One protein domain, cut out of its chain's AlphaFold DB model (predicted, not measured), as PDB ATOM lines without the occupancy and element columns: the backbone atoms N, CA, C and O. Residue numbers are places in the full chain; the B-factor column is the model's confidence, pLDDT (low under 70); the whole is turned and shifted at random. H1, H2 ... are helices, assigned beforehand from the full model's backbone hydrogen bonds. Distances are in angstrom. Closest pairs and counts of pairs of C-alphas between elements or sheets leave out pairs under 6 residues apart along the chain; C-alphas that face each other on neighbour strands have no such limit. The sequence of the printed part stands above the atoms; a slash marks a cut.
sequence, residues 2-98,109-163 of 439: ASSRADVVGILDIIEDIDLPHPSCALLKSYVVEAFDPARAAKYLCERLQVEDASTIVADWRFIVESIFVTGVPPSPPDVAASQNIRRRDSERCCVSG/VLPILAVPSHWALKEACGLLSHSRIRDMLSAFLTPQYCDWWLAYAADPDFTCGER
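This is residues 2 to 98 and 109 to 163 of the 439 residues of the protein "APH domain-containing protein" of Stachybotrys chartarum IBT 40288 (UniProt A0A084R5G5). Five helices, H1, H2, H3, H4 and H6, form a body of mostly crossed helices, with H7 packed on H6; H5 lies by itself at the far end of the longest axis. H5 is reached from H4 by residues 70 to 79, and residues 123 to 128, before H6, stick out as a loop. The printed part has 152 residues with seven named helices, H1 to H7 in order, and no named strand: its class is all helix. It is loose, with a radius of gyration of the C-alphas of 18.5 A and spans of 54 by 39 by 29 A.

The longest helices, with 16 residues each, are H4, residues 54 to 69, 22.4 A long from C-alpha 54 at (-39.288, 11.330, -20.632), and H1, residues 2 to 17, 23.5 A long from C-alpha 2 at (-26.757, 23.459, -0.483). H2 is residues 24 to 34, 15.2 A, and H3 residues 38 to 49, 15.9 A. H6 is residues 129 to 141, 18.0 A. H7 is residues 143 to 154, 16.1 A, ending with C-alpha 154 at (-13.405, 7.003, -32.972). H5 is residues 80 to 89, 14.0 A.

H4 touches H2 with residues 55 to 62 alone, at a steep tilt of 68 degrees, only just short of perpendicular; the closest C-alphas, of Leu 28 and Val 58, are 5.9 A apart. With residues 60 to 64 alone H4 touches H6, about perpendicular at 77 degrees, closest at the C-alphas of Asp 60 and Ile 133, 6.5 A. H6 touches H3 at a shallow tilt of 29 degrees, opposite ways, with residues 136 to 140 alone; the closest C-alphas, of Ala 41 and Ala 139, are 5.0 A apart. H1 and H2 form a helical hairpin at a shallow tilt of 13 degrees, their closest C-alphas, of Leu 12 and Lys 29, 6.4 A apart. H7 touches H6 at a steep tilt of 55 degrees, closest at the C-alphas of Ser 138 and Cys 146, 5.1 A. H5 touches no helix. In H1, H3, H5, H6 and H7 every O i to N i+4 pair is within hydrogen-bond range; in H2 6 of 7 are, in H4 11 of 12.

The C-alphas farthest apart, of Gln 50 and Glu 92, are 55.0 A apart. Residues 99 to 108 are not printed, and C-alphas 98 and 109 are 12.7 A apart across this cut. Of the links that are printed whole, none is long. Mean pLDDT of the printed part is 73.7, with 51 residues under 70, among them 120 to 130 and 155 to 163.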
ATOM      1  N   ALA A   2     -25.371  23.831  -0.828       33.22
ATOM      2  CA  ALA A   2     -26.757  23.459  -0.483       33.22
ATOM      3  C   ALA A   2     -27.690  23.297  -1.710       33.22
ATOM      4  O   ALA A   2     -28.509  22.385  -1.732       33.22
ATOM      5  N   SER A   3     -27.507  24.123  -2.754       50.66
ATOM      6  CA  SER A   3     -28.301  24.066  -4.001       50.66
ATOM      7  C   SER A   3     -28.149  22.733  -4.740       50.66
ATOM      8  O   SER A   3     -29.137  22.090  -5.053       50.66
ATOM      9  N   SER A   4     -26.915  22.243  -4.910       61.75
ATOM     10  CA  SER A   4     -26.623  21.062  -5.737       61.75
ATOM     11  C   SER A   4     -27.226  19.760  -5.208       61.75
ATOM     12  O   SER A   4     -27.493  18.850  -5.984       61.75
ATOM     13  N   ARG A   5     -27.440  19.644  -3.889       69.50
ATOM     14  CA  ARG A   5     -28.099  18.474  -3.288       69.50
ATOM     15  C   ARG A   5     -29.621  18.556  -3.414       69.50
ATOM     16  O   ARG A   5     -30.249  17.524  -3.623       69.50
ATOM     17  N   ALA A   6     -30.192  19.757  -3.307       74.00
ATOM     18  CA  ALA A   6     -31.618  19.981  -3.522       74.00
ATOM     19  C   ALA A   6     -32.009  19.699  -4.982       74.00
ATOM     20  O   ALA A   6     -33.012  19.038  -5.217       74.00
ATOM     21  N   ASP A   7     -31.163  20.102  -5.935       76.38
ATOM     22  CA  ASP A   7     -31.384  19.878  -7.370       76.38
ATOM     23  C   ASP A   7     -31.407  18.377  -7.727       76.38
ATOM     24  O   ASP A   7     -32.242  17.930  -8.511       76.38
ATOM     25  N   VAL A   8     -30.528  17.575  -7.111       81.50
ATOM     26  CA  VAL A   8     -30.480  16.113  -7.312       81.50
ATOM     27  C   VAL A   8     -31.678  15.408  -6.679       81.50
ATOM     28  O   VAL A   8     -32.236  14.508  -7.291       81.50
ATOM     29  N   VAL A   9     -32.080  15.790  -5.465       84.19
ATOM     30  CA  VAL A   9     -33.263  15.194  -4.819       84.19
ATOM     31  C   VAL A   9     -34.526  15.553  -5.602       84.19
ATOM     32  O   VAL A   9     -35.289  14.663  -5.957       84.19
ATOM     33  N   GLY A  10     -34.682  16.827  -5.974       87.06
ATOM     34  CA  GLY A  10     -35.855  17.296  -6.706       87.06
ATOM     35  C   GLY A  10     -36.054  16.590  -8.046       87.06
ATOM     36  O   GLY A  10     -37.178  16.230  -8.378       87.06
ATOM     37  N   ILE A  11     -34.984  16.331  -8.808       89.62
ATOM     38  CA  ILE A  11     -35.133  15.611 -10.080       89.62
ATOM     39  C   ILE A  11     -35.450  14.128  -9.890       89.62
ATOM     40  O   ILE A  11     -36.154  13.553 -10.713       89.62
ATOM     41  N   LEU A  12     -34.955  13.494  -8.823       87.81
ATOM     42  CA  LEU A  12     -35.262  12.089  -8.542       87.81
ATOM     43  C   LEU A  12     -36.732  11.906  -8.160       87.81
ATOM     44  O   LEU A  12     -37.341  10.952  -8.642       87.81
ATOM     45  N   ASP A  13     -37.292  12.840  -7.391       88.94
ATOM     46  CA  ASP A  13     -38.720  12.873  -7.056       88.94
ATOM     47  C   ASP A  13     -39.566  13.084  -8.325       88.94
ATOM     48  O   ASP A  13     -40.507  12.339  -8.581       88.94
ATOM     49  N   ILE A  14     -39.163  14.015  -9.204       89.25
ATOM     50  CA  ILE A  14     -39.824  14.211 -10.507       89.25
ATOM     51  C   ILE A  14     -39.813  12.914 -11.330       89.25
ATOM     52  O   ILE A  14     -40.827  12.561 -11.916       89.25
ATOM     53  N   ILE A  15     -38.694  12.182 -11.379       87.25
ATOM     54  CA  ILE A  15     -38.609  10.912 -12.121       87.25
ATOM     55  C   ILE A  15     -39.503   9.824 -11.504       87.25
ATOM     56  O   ILE A  15     -39.978   8.955 -12.238       87.25
ATOM     57  N   GLU A  16     -39.722   9.839 -10.185       84.94
ATOM     58  CA  GLU A  16     -40.655   8.926  -9.503       84.94
ATOM     59  C   GLU A  16     -42.109   9.170  -9.884       84.94
ATOM     60  O   GLU A  16     -42.859   8.206 -10.033       84.94
ATOM     61  N   ASP A  17     -42.472  10.432 -10.094       87.44
ATOM     62  CA  ASP A  17     -43.838  10.834 -10.426       87.44
ATOM     63  C   ASP A  17     -44.181  10.667 -11.918       87.44
ATOM     64  O   ASP A  17     -45.357  10.692 -12.292       87.44
ATOM     65  N   ILE A  18     -43.186  10.486 -12.796       89.19
ATOM     66  CA  ILE A  18     -43.428  10.229 -14.223       89.19
ATOM     67  C   ILE A  18     -43.848   8.764 -14.418       89.19
ATOM     68  O   ILE A  18     -43.108   7.836 -14.086       89.19
ATOM     69  N   ASP A  19     -45.005   8.559 -15.057       86.06
ATOM     70  CA  ASP A  19     -45.541   7.240 -15.417       86.06
ATOM     71  C   ASP A  19     -44.746   6.587 -16.565       86.06
ATOM     72  O   ASP A  19     -45.135   6.588 -17.734       86.06
ATOM     73  N   LEU A  20     -43.563   6.068 -16.231       83.44
ATOM     74  CA  LEU A  20     -42.682   5.342 -17.138       83.44
ATOM     75  C   LEU A  20     -42.778   3.827 -16.896       83.44
ATOM     76  O   LEU A  20     -42.623   3.372 -15.758       83.44
ATOM     77  N   PRO A  21     -42.910   2.997 -17.949       80.31
ATOM     78  CA  PRO A  21     -42.986   1.551 -17.788       80.31
ATOM     79  C   PRO A  21     -41.669   1.006 -17.240       80.31
ATOM     80  O   PRO A  21     -40.588   1.369 -17.714       80.31
ATOM     81  N   HIS A  22     -41.732   0.085 -16.280       64.12
ATOM     82  CA  HIS A  22     -40.540  -0.603 -15.784       64.12
ATOM     83  C   HIS A  22     -39.783  -1.285 -16.948       64.12
ATOM     84  O   HIS A  22     -40.415  -2.013 -17.720       64.12
ATOM     85  N   PRO A  23     -38.448  -1.111 -17.093       76.12
ATOM     86  CA  PRO A  23     -37.490  -0.524 -16.139       76.12
ATOM     87  C   PRO A  23     -37.110   0.955 -16.394       76.12
ATOM     88  O   PRO A  23     -36.126   1.441 -15.842       76.12
ATOM     89  N   SER A  24     -37.855   1.683 -17.225       80.81
ATOM     90  CA  SER A  24     -37.498   3.017 -17.744       80.81
ATOM     91  C   SER A  24     -37.281   4.079 -16.660       80.81
ATOM     92  O   SER A  24     -36.306   4.822 -16.728       80.81
ATOM     93  N   CYS A  25     -38.129   4.111 -15.624       80.75
ATOM     94  CA  CYS A  25     -37.961   5.010 -14.476       80.75
ATOM     95  C   CYS A  25     -36.625   4.753 -13.747       80.75
ATOM     96  O   CYS A  25     -35.849   5.673 -13.503       80.75
ATOM     97  N   ALA A  26     -36.299   3.485 -13.472       73.94
ATOM     98  CA  ALA A  26     -35.049   3.112 -12.807       73.94
ATOM     99  C   ALA A  26     -33.814   3.432 -13.664       73.94
ATOM    100  O   ALA A  26     -32.802   3.904 -13.143       73.94
ATOM    101  N   LEU A  27     -33.916   3.222 -14.979       75.62
ATOM    102  CA  LEU A  27     -32.861   3.556 -15.930       75.62
ATOM    103  C   LEU A  27     -32.604   5.071 -15.955       75.62
ATOM    104  O   LEU A  27     -31.459   5.507 -15.932       75.62
ATOM    105  N   LEU A  28     -33.656   5.892 -15.929       83.50
ATOM    106  CA  LEU A  28     -33.509   7.347 -15.903       83.50
ATOM    107  C   LEU A  28     -32.967   7.865 -14.563       83.50
ATOM    108  O   LEU A  28     -32.159   8.790 -14.544       83.50
ATOM    109  N   LYS A  29     -33.329   7.234 -13.438       81.81
ATOM    110  CA  LYS A  29     -32.694   7.527 -12.143       81.81
ATOM    111  C   LYS A  29     -31.201   7.219 -12.173       81.81
ATOM    112  O   LYS A  29     -30.413   8.021 -11.671       81.81
ATOM    113  N   SER A  30     -30.790   6.095 -12.769       80.06
ATOM    114  CA  SER A  30     -29.368   5.729 -12.809       80.06
ATOM    115  C   SER A  30     -28.528   6.792 -13.518       80.06
ATOM    116  O   SER A  30     -27.446   7.107 -13.032       80.06
ATOM    117  N   TYR A  31     -29.062   7.442 -14.559       85.12
ATOM    118  CA  TYR A  31     -28.399   8.560 -15.236       85.12
ATOM    119  C   TYR A  31     -27.958   9.667 -14.264       85.12
ATOM    120  O   TYR A  31     -26.825  10.130 -14.321       85.12
ATOM    121  N   VAL A  32     -28.821  10.077 -13.330       85.25
ATOM    122  CA  VAL A  32     -28.491  11.148 -12.374       85.25
ATOM    123  C   VAL A  32     -27.562  10.641 -11.275       85.25
ATOM    124  O   VAL A  32     -26.564  11.282 -10.949       85.25
ATOM    125  N   VAL A  33     -27.874   9.483 -10.685       75.31
ATOM    126  CA  VAL A  33     -27.159   9.012  -9.491       75.31
ATOM    127  C   VAL A  33     -25.774   8.439  -9.846       75.31
ATOM    128  O   VAL A  33     -24.901   8.351  -8.976       75.31
ATOM    129  N   GLU A  34     -25.558   7.976 -11.080       71.88
ATOM    130  CA  GLU A  34     -24.290   7.383 -11.558       71.88
ATOM    131  C   GLU A  34     -23.411   8.358 -12.344       71.88
ATOM    132  O   GLU A  34     -22.274   8.013 -12.665       71.88
ATOM    133  N   ALA A  35     -23.894   9.574 -12.612       74.62
ATOM    134  CA  ALA A  35     -23.110  10.592 -13.291       74.62
ATOM    135  C   ALA A  35     -21.851  10.978 -12.503       74.62
ATOM    136  O   ALA A  35     -21.825  11.003 -11.270       74.62
ATOM    137  N   PHE A  36     -20.811  11.355 -13.246       69.25
ATOM    138  CA  PHE A  36     -19.552  11.874 -12.719       69.25
ATOM    139  C   PHE A  36     -19.763  13.127 -11.856       69.25
ATOM    140  O   PHE A  36     -19.085  13.321 -10.849       69.25
ATOM    141  N   ASP A  37     -20.736  13.952 -12.242       78.94
ATOM    142  CA  ASP A  37     -21.229  15.099 -11.486       78.94
ATOM    143  C   ASP A  37     -22.766  15.029 -11.443       78.94
ATOM    144  O   ASP A  37     -23.429  15.488 -12.381       78.94
ATOM    145  N   PRO A  38     -23.346  14.442 -10.376       82.06
ATOM    146  CA  PRO A  38     -24.791  14.277 -10.254       82.06
ATOM    147  C   PRO A  38     -25.565  15.590 -10.346       82.06
ATOM    148  O   PRO A  38     -26.678  15.594 -10.856       82.06
ATOM    149  N   ALA A  39     -24.989  16.715  -9.906       85.81
ATOM    150  CA  ALA A  39     -25.651  18.014  -9.983       85.81
ATOM    151  C   ALA A  39     -25.703  18.537 -11.425       85.81
ATOM    152  O   ALA A  39     -26.731  19.057 -11.857       85.81
ATOM    153  N   ARG A  40     -24.625  18.352 -12.201       87.50
ATOM    154  CA  ARG A  40     -24.621  18.650 -13.644       87.50
ATOM    155  C   ARG A  40     -25.622  17.771 -14.395       87.50
ATOM    156  O   ARG A  40     -26.380  18.295 -15.208       87.50
ATOM    157  N   ALA A  41     -25.641  16.469 -14.117       88.81
ATOM    158  CA  ALA A  41     -26.568  15.540 -14.760       88.81
ATOM    159  C   ALA A  41     -28.028  15.812 -14.375       88.81
ATOM    160  O   ALA A  41     -28.887  15.814 -15.253       88.81
ATOM    161  N   ALA A  42     -28.299  16.114 -13.099       91.69
ATOM    162  CA  ALA A  42     -29.613  16.533 -12.620       91.69
ATOM    163  C   ALA A  42     -30.082  17.804 -13.330       91.69
ATOM    164  O   ALA A  42     -31.179  17.824 -13.873       91.69
ATOM    165  N   LYS A  43     -29.230  18.833 -13.402       93.06
ATOM    166  CA  LYS A  43     -29.549  20.084 -14.097       93.06
ATOM    167  C   LYS A  43     -29.859  19.853 -15.577       93.06
ATOM    168  O   LYS A  43     -30.884  20.327 -16.055       93.06
ATOM    169  N   TYR A  44     -29.013  19.097 -16.276       93.81
ATOM    170  CA  TYR A  44     -29.245  18.738 -17.676       93.81
ATOM    171  C   TYR A  44     -30.575  18.002 -17.859       93.81
ATOM    172  O   TYR A  44     -31.342  18.317 -18.765       93.81
ATOM    173  N   LEU A  45     -30.868  17.034 -16.988       93.00
ATOM    174  CA  LEU A  45     -32.094  16.254 -17.079       93.00
ATOM    175  C   LEU A  45     -33.338  17.099 -16.768       93.00
ATOM    176  O   LEU A  45     -34.328  16.973 -17.480       93.00
ATOM    177  N   CYS A  46     -33.271  17.995 -15.777       92.00
ATOM    178  CA  CYS A  46     -34.310  18.989 -15.493       92.00
ATOM    179  C   CYS A  46     -34.603  19.856 -16.719       92.00
ATOM    180  O   CYS A  46     -35.755  19.992 -17.114       92.00
ATOM    181  N   GLU A  47     -33.562  20.436 -17.323       92.00
ATOM    182  CA  GLU A  47     -33.694  21.292 -18.507       92.00
ATOM    183  C   GLU A  47     -34.288  20.515 -19.687       92.00
ATOM    184  O   GLU A  47     -35.142  21.030 -20.402       92.00
ATOM    185  N   ARG A  48     -33.895  19.251 -19.857       91.56
ATOM    186  CA  ARG A  48     -34.355  18.405 -20.958       91.56
ATOM    187  C   ARG A  48     -35.793  17.909 -20.785       91.56
ATOM    188  O   ARG A  48     -36.547  17.915 -21.750       91.56
ATOM    189  N   LEU A  49     -36.204  17.552 -19.567       91.31
ATOM    190  CA  LEU A  49     -37.584  17.154 -19.251       91.31
ATOM    191  C   LEU A  49     -38.595  18.302 -19.411       91.31
ATOM    192  O   LEU A  49     -39.786  18.046 -19.550       91.31
ATOM    193  N   GLN A  50     -38.148  19.563 -19.419       89.44
ATOM    194  CA  GLN A  50     -39.021  20.709 -19.710       89.44
ATOM    195  C   GLN A  50     -39.402  20.821 -21.192       89.44
ATOM    196  O   GLN A  50     -40.385  21.486 -21.518       89.44
ATOM    197  N   VAL A  51     -38.620  20.212 -22.086       88.88
ATOM    198  CA  VAL A  51     -38.759  20.369 -23.543       88.88
ATOM    199  C   VAL A  51     -38.998  19.053 -24.284       88.88
ATOM    200  O   VAL A  51     -39.515  19.081 -25.399       88.88
ATOM    201  N   GLU A  52     -38.660  17.909 -23.689       87.19
ATOM    202  CA  GLU A  52     -38.777  16.581 -24.296       87.19
ATOM    203  C   GLU A  52     -39.542  15.603 -23.394       87.19
ATOM    204  O   GLU A  52     -39.467  15.666 -22.168       87.19
ATOM    205  N   ASP A  53     -40.241  14.647 -24.017       88.88
ATOM    206  CA  ASP A  53     -40.899  13.560 -23.291       88.88
ATOM    207  C   ASP A  53     -39.873  12.625 -22.636       88.88
ATOM    208  O   ASP A  53     -38.866  12.245 -23.246       88.88
ATOM    209  N   ALA A  54     -40.171  12.185 -21.415       88.38
ATOM    210  CA  ALA A  54     -39.288  11.330 -20.632       88.38
ATOM    211  C   ALA A  54     -38.938  10.017 -21.353       88.38
ATOM    212  O   ALA A  54     -37.811   9.536 -21.233       88.38
ATOM    213  N   SER A  55     -39.846   9.468 -22.171       86.69
ATOM    214  CA  SER A  55     -39.593   8.251 -22.956       86.69
ATOM    215  C   SER A  55     -38.491   8.453 -23.997       86.69
ATOM    216  O   SER A  55     -37.727   7.529 -24.275       86.69
ATOM    217  N   THR A  56     -38.375   9.664 -24.551       89.38
ATOM    218  CA  THR A  56     -37.319  10.023 -25.512       89.38
ATOM    219  C   THR A  56     -35.961  10.066 -24.821       89.38
ATOM    220  O   THR A  56     -34.983   9.519 -25.322       89.38
ATOM    221  N   ILE A  57     -35.908  10.649 -23.622       90.38
ATOM    222  CA  ILE A  57     -34.676  10.727 -22.830       90.38
ATOM    223  C   ILE A  57     -34.235   9.332 -22.373       90.38
ATOM    224  O   ILE A  57     -33.050   8.999 -22.430       90.38
ATOM    225  N   VAL A  58     -35.186   8.487 -21.967       87.06
ATOM    226  CA  VAL A  58     -34.932   7.074 -21.652       87.06
ATOM    227  C   VAL A  58     -34.396   6.332 -22.872       87.06
ATOM    228  O   VAL A  58     -33.458   5.553 -22.724       87.06
ATOM    229  N   ALA A  59     -34.963   6.547 -24.061       86.00
ATOM    230  CA  ALA A  59     -34.503   5.896 -25.286       86.00
ATOM    231  C   ALA A  59     -33.050   6.265 -25.618       86.00
ATOM    232  O   ALA A  59     -32.257   5.380 -25.940       86.00
ATOM    233  N   ASP A  60     -32.679   7.534 -25.460       87.38
ATOM    234  CA  ASP A  60     -31.305   8.001 -25.658       87.38
ATOM    235  C   ASP A  60     -30.340   7.410 -24.625       87.38
ATOM    236  O   ASP A  60     -29.261   6.929 -24.978       87.38
ATOM    237  N   TRP A  61     -30.736   7.383 -23.349       87.44
ATOM    238  CA  TRP A  61     -29.917   6.776 -22.301       87.44
ATOM    239  C   TRP A  61     -29.729   5.277 -22.520       87.44
ATOM    240  O   TRP A  61     -28.622   4.744 -22.426       87.44
ATOM    241  N   ARG A  62     -30.814   4.596 -22.882       79.88
ATOM    242  CA  ARG A  62     -30.808   3.183 -23.241       79.88
ATOM    243  C   ARG A  62     -29.885   2.924 -24.425       79.88
ATOM    244  O   ARG A  62     -29.078   2.006 -24.347       79.88
ATOM    245  N   PHE A  63     -29.954   3.741 -25.475       83.25
ATOM    246  CA  PHE A  63     -29.072   3.635 -26.634       83.25
ATOM    247  C   PHE A  63     -27.594   3.773 -26.246       83.25
ATOM    248  O   PHE A  63     -26.766   2.986 -26.710       83.25
ATOM    249  N   ILE A  64     -27.255   4.724 -25.368       80.44
ATOM    250  CA  ILE A  64     -25.886   4.900 -24.858       80.44
ATOM    251  C   ILE A  64     -25.398   3.620 -24.174       80.44
ATOM    252  O   ILE A  64     -24.317   3.128 -24.498       80.44
ATOM    253  N   VAL A  65     -26.205   3.064 -23.270       73.62
ATOM    254  CA  VAL A  65     -25.870   1.852 -22.511       73.62
ATOM    255  C   VAL A  65     -25.779   0.630 -23.435       73.62
ATOM    256  O   VAL A  65     -24.788  -0.101 -23.410       73.62
ATOM    257  N   GLU A  66     -26.766   0.419 -24.305       72.25
ATOM    258  CA  GLU A  66     -26.786  -0.691 -25.268       72.25
ATOM    259  C   GLU A  66     -25.618  -0.614 -26.263       72.25
ATOM    260  O   GLU A  66     -25.094  -1.654 -26.663       72.25
ATOM    261  N   SER A  67     -25.130   0.586 -26.589       72.00
ATOM    262  CA  SER A  67     -23.950   0.773 -27.447       72.00
ATOM    263  C   SER A  67     -22.656   0.217 -26.857       72.00
ATOM    264  O   SER A  67     -21.727  -0.072 -27.605       72.00
ATOM    265  N   ILE A  68     -22.584   0.037 -25.536       68.19
ATOM    266  CA  ILE A  68     -21.449  -0.619 -24.876       68.19
ATOM    267  C   ILE A  68     -21.705  -2.123 -24.760       68.19
ATOM    268  O   ILE A  68     -20.838  -2.930 -25.082       68.19
ATOM    269  N   PHE A  69     -22.888  -2.505 -24.270       60.50
ATOM    270  CA  PHE A  69     -23.138  -3.875 -23.806       60.50
ATOM    271  C   PHE A  69     -23.763  -4.803 -24.851       60.50
ATOM    272  O   PHE A  69     -23.657  -6.019 -24.712       60.50
ATOM    273  N   VAL A  70     -24.434  -4.252 -25.862       66.31
ATOM    274  CA  VAL A  70     -25.203  -5.019 -26.855       66.31
ATOM    275  C   VAL A  70     -24.592  -4.885 -28.243       66.31
ATOM    276  O   VAL A  70     -24.349  -5.893 -28.899       66.31
ATOM    277  N   THR A  71     -24.338  -3.656 -28.694       69.88
ATOM    278  CA  THR A  71     -23.820  -3.380 -30.047       69.88
ATOM    279  C   THR A  71     -22.349  -2.969 -30.063       69.88
ATOM    280  O   THR A  71     -21.791  -2.726 -31.134       69.88
ATOM    281  N   GLY A  72     -21.702  -2.922 -28.896       69.25
ATOM    282  CA  GLY A  72     -20.278  -2.643 -28.789       69.25
ATOM    283  C   GLY A  72     -19.455  -3.701 -29.522       69.25
ATOM    284  O   GLY A  72     -19.659  -4.903 -29.342       69.25
ATOM    285  N   VAL A  73     -18.493  -3.258 -30.332       70.94
ATOM    286  CA  VAL A  73     -17.585  -4.159 -31.050       70.94
ATOM    287  C   VAL A  73     -16.294  -4.263 -30.245       70.94
ATOM    288  O   VAL A  73     -15.685  -3.231 -29.977       70.94
ATOM    289  N   PRO A  74     -15.845  -5.455 -29.822       63.91
ATOM    290  CA  PRO A  74     -14.552  -5.577 -29.156       63.91
ATOM    291  C   PRO A  74     -13.452  -5.022 -30.079       63.91
ATOM    292  O   PRO A  74     -13.455  -5.365 -31.266       63.91
ATOM    293  N   PRO A  75     -12.543  -4.158 -29.581       67.88
ATOM    294  CA  PRO A  75     -11.490  -3.611 -30.425       67.88
ATOM    295  C   PRO A  75     -10.653  -4.727 -31.045       67.88
ATOM    296  O   PRO A  75     -10.611  -5.856 -30.539       67.88
ATOM    297  N   SER A  76      -9.970  -4.403 -32.145       68.75
ATOM    298  CA  SER A  76      -9.017  -5.336 -32.731       68.75
ATOM    299  C   SER A  76      -8.010  -5.782 -31.666       68.75
ATOM    300  O   SER A  76      -7.593  -4.976 -30.830       68.75
ATOM    301  N   PRO A  77      -7.643  -7.075 -31.641       65.88
ATOM    302  CA  PRO A  77      -6.620  -7.544 -30.726       65.88
ATOM    303  C   PRO A  77      -5.346  -6.707 -30.902       65.88
ATOM    304  O   PRO A  77      -4.991  -6.405 -32.045       65.88
ATOM    305  N   PRO A  78      -4.657  -6.340 -29.809       74.81
ATOM    306  CA  PRO A  78      -3.433  -5.558 -29.894       74.81
ATOM    307  C   PRO A  78      -2.416  -6.243 -30.806       74.81
ATOM    308  O   PRO A  78      -2.296  -7.473 -30.805       74.81
ATOM    309  N   ASP A  79      -1.658  -5.443 -31.558       79.81
ATOM    310  CA  ASP A  79      -0.628  -5.959 -32.457       79.81
ATOM    311  C   ASP A  79       0.432  -6.791 -31.709       79.81
ATOM    312  O   ASP A  79       0.458  -6.878 -30.477       79.81
ATOM    313  N   VAL A  80       1.330  -7.447 -32.446       80.12
ATOM    314  CA  VAL A  80       2.324  -8.347 -31.841       80.12
ATOM    315  C   VAL A  80       3.207  -7.617 -30.821       80.12
ATOM    316  O   VAL A  80       3.541  -8.197 -29.789       80.12
ATOM    317  N   ALA A  81       3.558  -6.354 -31.069       80.31
ATOM    318  CA  ALA A  81       4.420  -5.578 -30.183       80.31
ATOM    319  C   ALA A  81       3.681  -5.159 -28.902       80.31
ATOM    320  O   ALA A  81       4.191  -5.359 -27.797       80.31
ATOM    321  N   ALA A  82       2.458  -4.650 -29.027       76.94
ATOM    322  CA  ALA A  82       1.581  -4.297 -27.918       76.94
ATOM    323  C   ALA A  82       1.210  -5.535 -27.088       76.94
ATOM    324  O   ALA A  82       1.329  -5.518 -25.863       76.94
ATOM    325  N   SER A  83       0.871  -6.648 -27.741       79.75
ATOM    326  CA  SER A  83       0.622  -7.939 -27.097       79.75
ATOM    327  C   SER A  83       1.840  -8.439 -26.321       79.75
ATOM    328  O   SER A  83       1.695  -8.907 -25.194       79.75
ATOM    329  N   GLN A  84       3.052  -8.312 -26.873       79.69
ATOM    330  CA  GLN A  84       4.292  -8.658 -26.167       79.69
ATOM    331  C   GLN A  84       4.547  -7.742 -24.967       79.69
ATOM    332  O   GLN A  84       4.934  -8.227 -23.905       79.69
ATOM    333  N   ASN A  85       4.306  -6.438 -25.097       77.19
ATOM    334  CA  ASN A  85       4.450  -5.495 -23.989       77.19
ATOM    335  C   ASN A  85       3.450  -5.788 -22.865       77.19
ATOM    336  O   ASN A  85       3.831  -5.789 -21.695       77.19
ATOM    337  N   ILE A  86       2.200  -6.110 -23.205       75.19
ATOM    338  CA  ILE A  86       1.163  -6.494 -22.240       75.19
ATOM    339  C   ILE A  86       1.510  -7.829 -21.578       75.19
ATOM    340  O   ILE A  86       1.452  -7.937 -20.356       75.19
ATOM    341  N   ARG A  87       1.964  -8.824 -22.344       77.31
ATOM    342  CA  ARG A  87       2.441 -10.096 -21.789       77.31
ATOM    343  C   ARG A  87       3.623  -9.911 -20.843       77.31
ATOM    344  O   ARG A  87       3.622 -10.509 -19.774       77.31
ATOM    345  N   ARG A  88       4.593  -9.058 -21.184       77.88
ATOM    346  CA  ARG A  88       5.727  -8.726 -20.302       77.88
ATOM    347  C   ARG A  88       5.272  -8.010 -19.036       77.88
ATOM    348  O   ARG A  88       5.729  -8.369 -17.955       77.88
ATOM    349  N   ARG A  89       4.364  -7.037 -19.160       78.56
ATOM    350  CA  ARG A  89       3.743  -6.339 -18.023       78.56
ATOM    351  C   ARG A  89       3.052  -7.328 -17.082       78.56
ATOM    352  O   ARG A  89       3.171  -7.196 -15.868       78.56
ATOM    353  N   ASP A  90       2.384  -8.327 -17.651       72.94
ATOM    354  CA  ASP A  90       1.601  -9.328 -16.925       72.94
ATOM    355  C   ASP A  90       2.404 -10.617 -16.631       72.94
ATOM    356  O   ASP A  90       1.837 -11.639 -16.239       72.94
ATOM    357  N   SER A  91       3.735 -10.572 -16.782       81.81
ATOM    358  CA  SER A  91       4.678 -11.662 -16.485       81.81
ATOM    359  C   SER A  91       4.350 -12.997 -17.171       81.81
ATOM    360  O   SER A  91       4.433 -14.055 -16.544       81.81
ATOM    361  N   GLU A  92       3.958 -12.949 -18.449       83.00
ATOM    362  CA  GLU A  92       3.520 -14.096 -19.263       83.00
ATOM    363  C   GLU A  92       2.431 -14.921 -18.555       83.00
ATOM    364  O   GLU A  92       2.455 -16.157 -18.540       83.00
ATOM    365  N   ARG A  93       1.458 -14.235 -17.938       76.12
ATOM    366  CA  ARG A  93       0.288 -14.845 -17.294       76.12
ATOM    367  C   ARG A  93      -0.992 -14.120 -17.669       76.12
ATOM    368  O   ARG A  93      -1.012 -12.914 -17.890       76.12
ATOM    369  N   CYS A  94      -2.098 -14.858 -17.702       68.75
ATOM    370  CA  CYS A  94      -3.402 -14.281 -17.996       68.75
ATOM    371  C   CYS A  94      -3.798 -13.294 -16.890       68.75
ATOM    372  O   CYS A  94      -3.858 -13.656 -15.709       68.75
ATOM    373  N   CYS A  95      -4.133 -12.055 -17.255       57.25
ATOM    374  CA  CYS A  95      -4.583 -11.023 -16.318       57.25
ATOM    375  C   CYS A  95      -5.946 -11.347 -15.675       57.25
ATOM    376  O   CYS A  95      -6.240 -10.839 -14.596       57.25
ATOM    377  N   VAL A  96      -6.694 -12.324 -16.203       48.56
ATOM    378  CA  VAL A  96      -7.949 -12.840 -15.623       48.56
ATOM    379  C   VAL A  96      -7.724 -14.136 -14.836       48.56
ATOM    380  O   VAL A  96      -7.871 -14.137 -13.620       48.56
ATOM    381  N   SER A  97      -7.248 -15.221 -15.456       50.81
ATOM    382  CA  SER A  97      -7.104 -16.523 -14.773       50.81
ATOM    383  C   SER A  97      -5.813 -16.670 -13.954       50.81
ATOM    384  O   SER A  97      -5.780 -17.388 -12.958       50.81
ATOM    385  N   GLY A  98      -4.741 -15.955 -14.316       56.53
ATOM    386  CA  GLY A  98      -3.400 -16.127 -13.734       56.53
ATOM    387  C   GLY A  98      -2.632 -17.344 -14.266       56.53
ATOM    388  O   GLY A  98      -1.471 -17.537 -13.893       56.53
ATOM    389  N   VAL A 109      -4.228 -11.903 -25.522       68.38
ATOM    390  CA  VAL A 109      -4.372 -10.512 -25.092       68.38
ATOM    391  C   VAL A 109      -5.550  -9.930 -25.858       68.38
ATOM    392  O   VAL A 109      -5.516  -9.879 -27.085       68.38
ATOM    393  N   LEU A 110      -6.602  -9.537 -25.140       65.69
ATOM    394  CA  LEU A 110      -7.817  -8.979 -25.725       65.69
ATOM    395  C   LEU A 110      -8.269  -7.749 -24.934       65.69
ATOM    396  O   LEU A 110      -8.149  -7.732 -23.703       65.69
ATOM    397  N   PRO A 111      -8.813  -6.735 -25.611       62.31
ATOM    398  CA  PRO A 111      -9.501  -5.642 -24.946       62.31
ATOM    399  C   PRO A 111     -10.782  -6.133 -24.252       62.31
ATOM    400  O   PRO A 111     -11.541  -6.924 -24.805       62.31
ATOM    401  N   ILE A 112     -11.016  -5.658 -23.024       57.94
ATOM    402  CA  ILE A 112     -12.160  -6.072 -22.186       57.94
ATOM    403  C   ILE A 112     -13.392  -5.191 -22.436       57.94
ATOM    404  O   ILE A 112     -14.523  -5.659 -22.324       57.94
ATOM    405  N   LEU A 113     -13.186  -3.916 -22.772       56.91
ATOM    406  CA  LEU A 113     -14.267  -2.974 -23.051       56.91
ATOM    407  C   LEU A 113     -14.546  -2.947 -24.551       56.91
ATOM    408  O   LEU A 113     -13.653  -2.654 -25.346       56.91
ATOM    409  N   ALA A 114     -15.791  -3.230 -24.925       66.38
ATOM    410  CA  ALA A 114     -16.235  -3.090 -26.298       66.38
ATOM    411  C   ALA A 114     -16.186  -1.614 -26.728       66.38
ATOM    412  O   ALA A 114     -16.488  -0.720 -25.937       66.38
ATOM    413  N   VAL A 115     -15.789  -1.358 -27.973       74.25
ATOM    414  CA  VAL A 115     -15.819  -0.032 -28.591       74.25
ATOM    415  C   VAL A 115     -17.278   0.334 -28.833       74.25
ATOM    416  O   VAL A 115     -17.948  -0.347 -29.623       74.25
ATOM    417  N   PRO A 116     -17.793   1.407 -28.211       73.06
ATOM    418  CA  PRO A 116     -19.136   1.883 -28.483       73.06
ATOM    419  C   PRO A 116     -19.125   2.705 -29.776       73.06
ATOM    420  O   PRO A 116     -19.364   3.908 -29.775       73.06
ATOM    421  N   SER A 117     -18.821   2.054 -30.902       69.38
ATOM    422  CA  SER A 117     -18.603   2.677 -32.220       69.38
ATOM    423  C   SER A 117     -19.778   3.560 -32.659       69.38
ATOM    424  O   SER A 117     -19.615   4.529 -33.398       69.38
ATOM    425  N   HIS A 118     -20.975   3.245 -32.162       71.88
ATOM    426  CA  HIS A 118     -22.201   3.993 -32.411       71.88
ATOM    427  C   HIS A 118     -22.251   5.369 -31.726       71.88
ATOM    428  O   HIS A 118     -23.069   6.200 -32.113       71.88
ATOM    429  N   TRP A 119     -21.367   5.650 -30.765       78.12
ATOM    430  CA  TRP A 119     -21.197   6.988 -30.186       78.12
ATOM    431  C   TRP A 119     -20.425   7.935 -31.114       78.12
ATOM    432  O   TRP A 119     -20.630   9.144 -31.058       78.12
ATOM    433  N   ALA A 120     -19.548   7.390 -31.966       64.19
ATOM    434  CA  ALA A 120     -18.646   8.138 -32.845       64.19
ATOM    435  C   ALA A 120     -19.146   8.252 -34.300       64.19
ATOM    436  O   ALA A 120     -18.376   8.603 -35.199       64.19
ATOM    437  N   LEU A 121     -20.420   7.940 -34.558       58.62
ATOM    438  CA  LEU A 121     -21.013   8.043 -35.892       58.62
ATOM    439  C   LEU A 121     -20.805   9.470 -36.458       58.62
ATOM    440  O   LEU A 121     -21.004  10.479 -35.785       58.62
ATOM    441  N   LYS A 122     -20.336   9.566 -37.710       52.59
ATOM    442  CA  LYS A 122     -20.305  10.837 -38.455       52.59
ATOM    443  C   LYS A 122     -21.725  11.186 -38.895       52.59
ATOM    444  O   LYS A 122     -22.530  10.283 -39.112       52.59
ATOM    445  N   GLU A 123     -21.999  12.476 -39.095       49.09
ATOM    446  CA  GLU A 123     -23.254  13.079 -39.593       49.09
ATOM    447  C   GLU A 123     -23.689  12.599 -41.004       49.09
ATOM    448  O   GLU A 123     -24.070  13.387 -41.863       49.09
ATOM    449  N   ALA A 124     -23.641  11.303 -41.304       40.91
ATOM    450  CA  ALA A 124     -23.904  10.775 -42.635       40.91
ATOM    451  C   ALA A 124     -25.402  10.657 -42.972       40.91
ATOM    452  O   ALA A 124     -25.729  10.375 -44.119       40.91
ATOM    453  N   CYS A 125     -26.318  10.898 -42.026       38.06
ATOM    454  CA  CYS A 125     -27.757  10.701 -42.258       38.06
ATOM    455  C   CYS A 125     -28.668  11.805 -41.692       38.06
ATOM    456  O   CYS A 125     -29.809  11.509 -41.351       38.06
ATOM    457  N   GLY A 126     -28.205  13.057 -41.563       42.47
ATOM    458  CA  GLY A 126     -29.085  14.225 -41.345       42.47
ATOM    459  C   GLY A 126     -30.041  14.178 -40.137       42.47
ATOM    460  O   GLY A 126     -30.980  14.965 -40.066       42.47
ATOM    461  N   LEU A 127     -29.831  13.262 -39.189       42.56
ATOM    462  CA  LEU A 127     -30.655  13.089 -38.000       42.56
ATOM    463  C   LEU A 127     -29.979  13.789 -36.819       42.56
ATOM    464  O   LEU A 127     -28.834  13.498 -36.480       42.56
ATOM    465  N   LEU A 128     -30.734  14.686 -36.184       46.09
ATOM    466  CA  LEU A 128     -30.452  15.482 -34.976       46.09
ATOM    467  C   LEU A 128     -30.035  14.664 -33.721       46.09
ATOM    468  O   LEU A 128     -30.214  15.124 -32.598       46.09
ATOM    469  N   SER A 129     -29.586  13.413 -33.843       54.06
ATOM    470  CA  SER A 129     -29.282  12.511 -32.719       54.06
ATOM    471  C   SER A 129     -27.880  12.702 -32.124       54.06
ATOM    472  O   SER A 129     -27.693  12.436 -30.942       54.06
ATOM    473  N   HIS A 130     -26.902  13.206 -32.886       62.72
ATOM    474  CA  HIS A 130     -25.507  13.282 -32.422       62.72
ATOM    475  C   HIS A 130     -25.273  14.332 -31.337       62.72
ATOM    476  O   HIS A 130     -24.575  14.041 -30.368       62.72
ATOM    477  N   SER A 131     -25.875  15.522 -31.457       70.25
ATOM    478  CA  SER A 131     -25.782  16.537 -30.401       70.25
ATOM    479  C   SER A 131     -26.426  16.031 -29.113       70.25
ATOM    480  O   SER A 131     -25.793  16.067 -28.072       70.25
ATOM    481  N   ARG A 132     -27.615  15.419 -29.196       80.75
ATOM    482  CA  ARG A 132     -28.361  14.921 -28.028       80.75
ATOM    483  C   ARG A 132     -27.620  13.840 -27.244       80.75
ATOM    484  O   ARG A 132     -27.537  13.923 -26.021       80.75
ATOM    485  N   ILE A 133     -27.044  12.851 -27.929       81.94
ATOM    486  CA  ILE A 133     -26.254  11.797 -27.276       81.94
ATOM    487  C   ILE A 133     -24.953  12.366 -26.703       81.94
ATOM    488  O   ILE A 133     -24.587  12.031 -25.577       81.94
ATOM    489  N   ARG A 134     -24.274  13.261 -27.431       84.88
ATOM    490  CA  ARG A 134     -23.051  13.922 -26.959       84.88
ATOM    491  C   ARG A 134     -23.309  14.816 -25.750       84.88
ATOM    492  O   ARG A 134     -22.538  14.764 -24.801       84.88
ATOM    493  N   ASP A 135     -24.382  15.594 -25.754       88.88
ATOM    494  CA  ASP A 135     -24.759  16.486 -24.656       88.88
ATOM    495  C   ASP A 135     -25.148  15.674 -23.417       88.88
ATOM    496  O   ASP A 135     -24.715  15.987 -22.308       88.88
ATOM    497  N   MET A 136     -25.858  14.559 -23.614       89.56
ATOM    498  CA  MET A 136     -26.189  13.613 -22.552       89.56
ATOM    499  C   MET A 136     -24.940  12.932 -21.973       89.56
ATOM    500  O   MET A 136     -24.757  12.896 -20.758       89.56
ATOM    501  N   LEU A 137     -24.028  12.453 -22.822       84.06
ATOM    502  CA  LEU A 137     -22.736  11.908 -22.392       84.06
ATOM    503  C   LEU A 137     -21.872  12.967 -21.698       84.06
ATOM    504  O   LEU A 137     -21.217  12.662 -20.709       84.06
ATOM    505  N   SER A 138     -21.877  14.208 -22.178       85.31
ATOM    506  CA  SER A 138     -21.124  15.333 -21.614       85.31
ATOM    507  C   SER A 138     -21.676  15.767 -20.259       85.31
ATOM    508  O   SER A 138     -20.913  16.051 -19.338       85.31
ATOM    509  N   ALA A 139     -22.994  15.758 -20.073       89.25
ATOM    510  CA  ALA A 139     -23.602  16.010 -18.775       89.25
ATOM    511  C   ALA A 139     -23.344  14.861 -17.783       89.25
ATOM    512  O   ALA A 139     -23.093  15.130 -16.606       89.25
ATOM    513  N   PHE A 140     -23.326  13.611 -18.260       85.50
ATOM    514  CA  PHE A 140     -23.055  12.423 -17.446       85.50
ATOM    515  C   PHE A 140     -21.573  12.264 -17.067       85.50
ATOM    516  O   PHE A 140     -21.259  12.022 -15.905       85.50
ATOM    517  N   LEU A 141     -20.648  12.413 -18.020       75.19
ATOM    518  CA  LEU A 141     -19.206  12.175 -17.856       75.19
ATOM    519  C   LEU A 141     -18.402  13.450 -17.585       75.19
ATOM    520  O   LEU A 141     -17.266  13.345 -17.147       75.19
ATOM    521  N   THR A 142     -18.969  14.641 -17.803       78.62
ATOM    522  CA  THR A 142     -18.297  15.940 -18.044       78.62
ATOM    523  C   THR A 142     -17.712  16.087 -19.462       78.62
ATOM    524  O   THR A 142     -17.345  15.080 -20.074       78.62
ATOM    525  N   PRO A 143     -17.563  17.325 -19.984       77.38
ATOM    526  CA  PRO A 143     -17.076  17.555 -21.348       77.38
ATOM    527  C   PRO A 143     -15.709  16.925 -21.633       77.38
ATOM    528  O   PRO A 143     -15.539  16.254 -22.644       77.38
ATOM    529  N   GLN A 144     -14.762  17.066 -20.702       70.50
ATOM    530  CA  GLN A 144     -13.389  16.569 -20.859       70.50
ATOM    531  C   GLN A 144     -13.343  15.041 -21.004       70.50
ATOM    532  O   GLN A 144     -12.636  14.514 -21.860       70.50
ATOM    533  N   TYR A 145     -14.122  14.318 -20.194       65.00
ATOM    534  CA  TYR A 145     -14.187  12.856 -20.275       65.00
ATOM    535  C   TYR A 145     -15.051  12.372 -21.439       65.00
ATOM    536  O   TYR A 145     -14.751  11.332 -22.018       65.00
ATOM    537  N   CYS A 146     -16.097  13.116 -21.806       76.50
ATOM    538  CA  CYS A 146     -16.882  12.832 -23.002       76.50
ATOM    539  C   CYS A 146     -16.008  12.911 -24.260       76.50
ATOM    540  O   CYS A 146     -16.025  11.982 -25.062       76.50
ATOM    541  N   ASP A 147     -15.175  13.948 -24.387       73.25
ATOM    542  CA  ASP A 147     -14.239  14.089 -25.506       73.25
ATOM    543  C   ASP A 147     -13.251  12.920 -25.585       73.25
ATOM    544  O   ASP A 147     -13.014  12.392 -26.670       73.25
ATOM    545  N   TRP A 148     -12.736  12.455 -24.443       70.00
ATOM    546  CA  TRP A 148     -11.869  11.277 -24.395       70.00
ATOM    547  C   TRP A 148     -12.593   9.998 -24.841       70.00
ATOM    548  O   TRP A 148     -12.063   9.244 -25.652       70.00
ATOM    549  N   TRP A 149     -13.814   9.750 -24.356       69.19
ATOM    550  CA  TRP A 149     -14.588   8.559 -24.729       69.19
ATOM    551  C   TRP A 149     -15.005   8.565 -26.196       69.19
ATOM    552  O   TRP A 149     -15.018   7.515 -26.833       69.19
ATOM    553  N   LEU A 150     -15.320   9.738 -26.744       75.50
ATOM    554  CA  LEU A 150     -15.600   9.899 -28.166       75.50
ATOM    555  C   LEU A 150     -14.333   9.731 -29.008       75.50
ATOM    556  O   LEU A 150     -14.410   9.144 -30.084       75.50
ATOM    557  N   ALA A 151     -13.172  10.167 -28.507       68.88
ATOM    558  CA  ALA A 151     -11.884   9.881 -29.131       68.88
ATOM    559  C   ALA A 151     -11.572   8.376 -29.115       68.88
ATOM    560  O   ALA A 151     -11.232   7.840 -30.159       68.88
ATOM    561  N   TYR A 152     -11.786   7.675 -27.995       65.50
ATOM    562  CA  TYR A 152     -11.657   6.212 -27.912       65.50
ATOM    563  C   TYR A 152     -12.633   5.483 -28.846       65.50
ATOM    564  O   TYR A 152     -12.262   4.524 -29.512       65.50
ATOM    565  N   ALA A 153     -13.888   5.932 -28.919       71.06
ATOM    566  CA  ALA A 153     -14.883   5.345 -29.814       71.06
ATOM    567  C   ALA A 153     -14.559   5.582 -31.301       71.06
ATOM    568  O   ALA A 153     -14.971   4.786 -32.145       71.06
ATOM    569  N   ALA A 154     -13.842   6.665 -31.620       71.06
ATOM    570  CA  ALA A 154     -13.405   7.003 -32.972       71.06
ATOM    571  C   ALA A 154     -12.073   6.337 -33.362       71.06
ATOM    572  O   ALA A 154     -11.907   5.956 -34.518       71.06
ATOM    573  N   ASP A 155     -11.147   6.212 -32.410       66.81
ATOM    574  CA  ASP A 155      -9.814   5.630 -32.573       66.81
ATOM    575  C   ASP A 155      -9.395   4.868 -31.291       66.81
ATOM    576  O   ASP A 155      -8.758   5.430 -30.389       66.81
ATOM    577  N   PRO A 156      -9.778   3.582 -31.176       59.16
ATOM    578  CA  PRO A 156      -9.515   2.762 -29.992       59.16
ATOM    579  C   PRO A 156      -8.029   2.457 -29.755       59.16
ATOM    580  O   PRO A 156      -7.643   2.129 -28.630       59.16
ATOM    581  N   ASP A 157      -7.196   2.550 -30.796       55.38
ATOM    582  CA  ASP A 157      -5.779   2.172 -30.751       55.38
ATOM    583  C   ASP A 157      -4.908   3.255 -30.080       55.38
ATOM    584  O   ASP A 157      -3.793   2.979 -29.628       55.38
ATOM    585  N   PHE A 158      -5.426   4.480 -29.940       47.53
ATOM    586  CA  PHE A 158      -4.688   5.634 -29.419       47.53
ATOM    587  C   PHE A 158      -4.581   5.689 -27.877       47.53
ATOM    588  O   PHE A 158      -3.708   6.376 -27.347       47.53
ATOM    589  N   THR A 159      -5.417   4.973 -27.110       46.31
ATOM    590  CA  THR A 159      -5.595   5.244 -25.662       46.31
ATOM    591  C   THR A 159      -4.958   4.235 -24.690       46.31
ATOM    592  O   THR A 159      -5.179   4.322 -23.482       46.31
ATOM    593  N   CYS A 160      -4.146   3.277 -25.152       39.62
ATOM    594  CA  CYS A 160      -3.670   2.143 -24.331       39.62
ATOM    595  C   CYS A 160      -2.521   2.456 -23.329       39.62
ATOM    596  O   CYS A 160      -1.807   1.551 -22.896       39.62
ATOM    597  N   GLY A 161      -2.309   3.722 -22.954       38.53
ATOM    598  CA  GLY A 161      -1.144   4.150 -22.162       38.53
ATOM    599  C   GLY A 161      -1.404   4.578 -20.713       38.53
ATOM    600  O   GLY A 161      -0.483   4.523 -19.900       38.53
ATOM    601  N   GLU A 162      -2.622   4.988 -20.354       40.84
ATOM    602  CA  GLU A 162      -2.873   5.676 -19.079       40.84
ATOM    603  C   GLU A 162      -3.934   4.950 -18.239       40.84
ATOM    604  O   GLU A 162      -4.996   4.565 -18.727       40.84
ATOM    605  N   ARG A 163      -3.646   4.731 -16.945       48.06
ATOM    606  CA  ARG A 163      -4.660   4.265 -15.985       48.06
ATOM    607  C   ARG A 163      -5.793   5.292 -15.945       48.06
ATOM    608  O   ARG A 163      -5.526   6.473 -15.743       48.06
TER     609      ARG A 163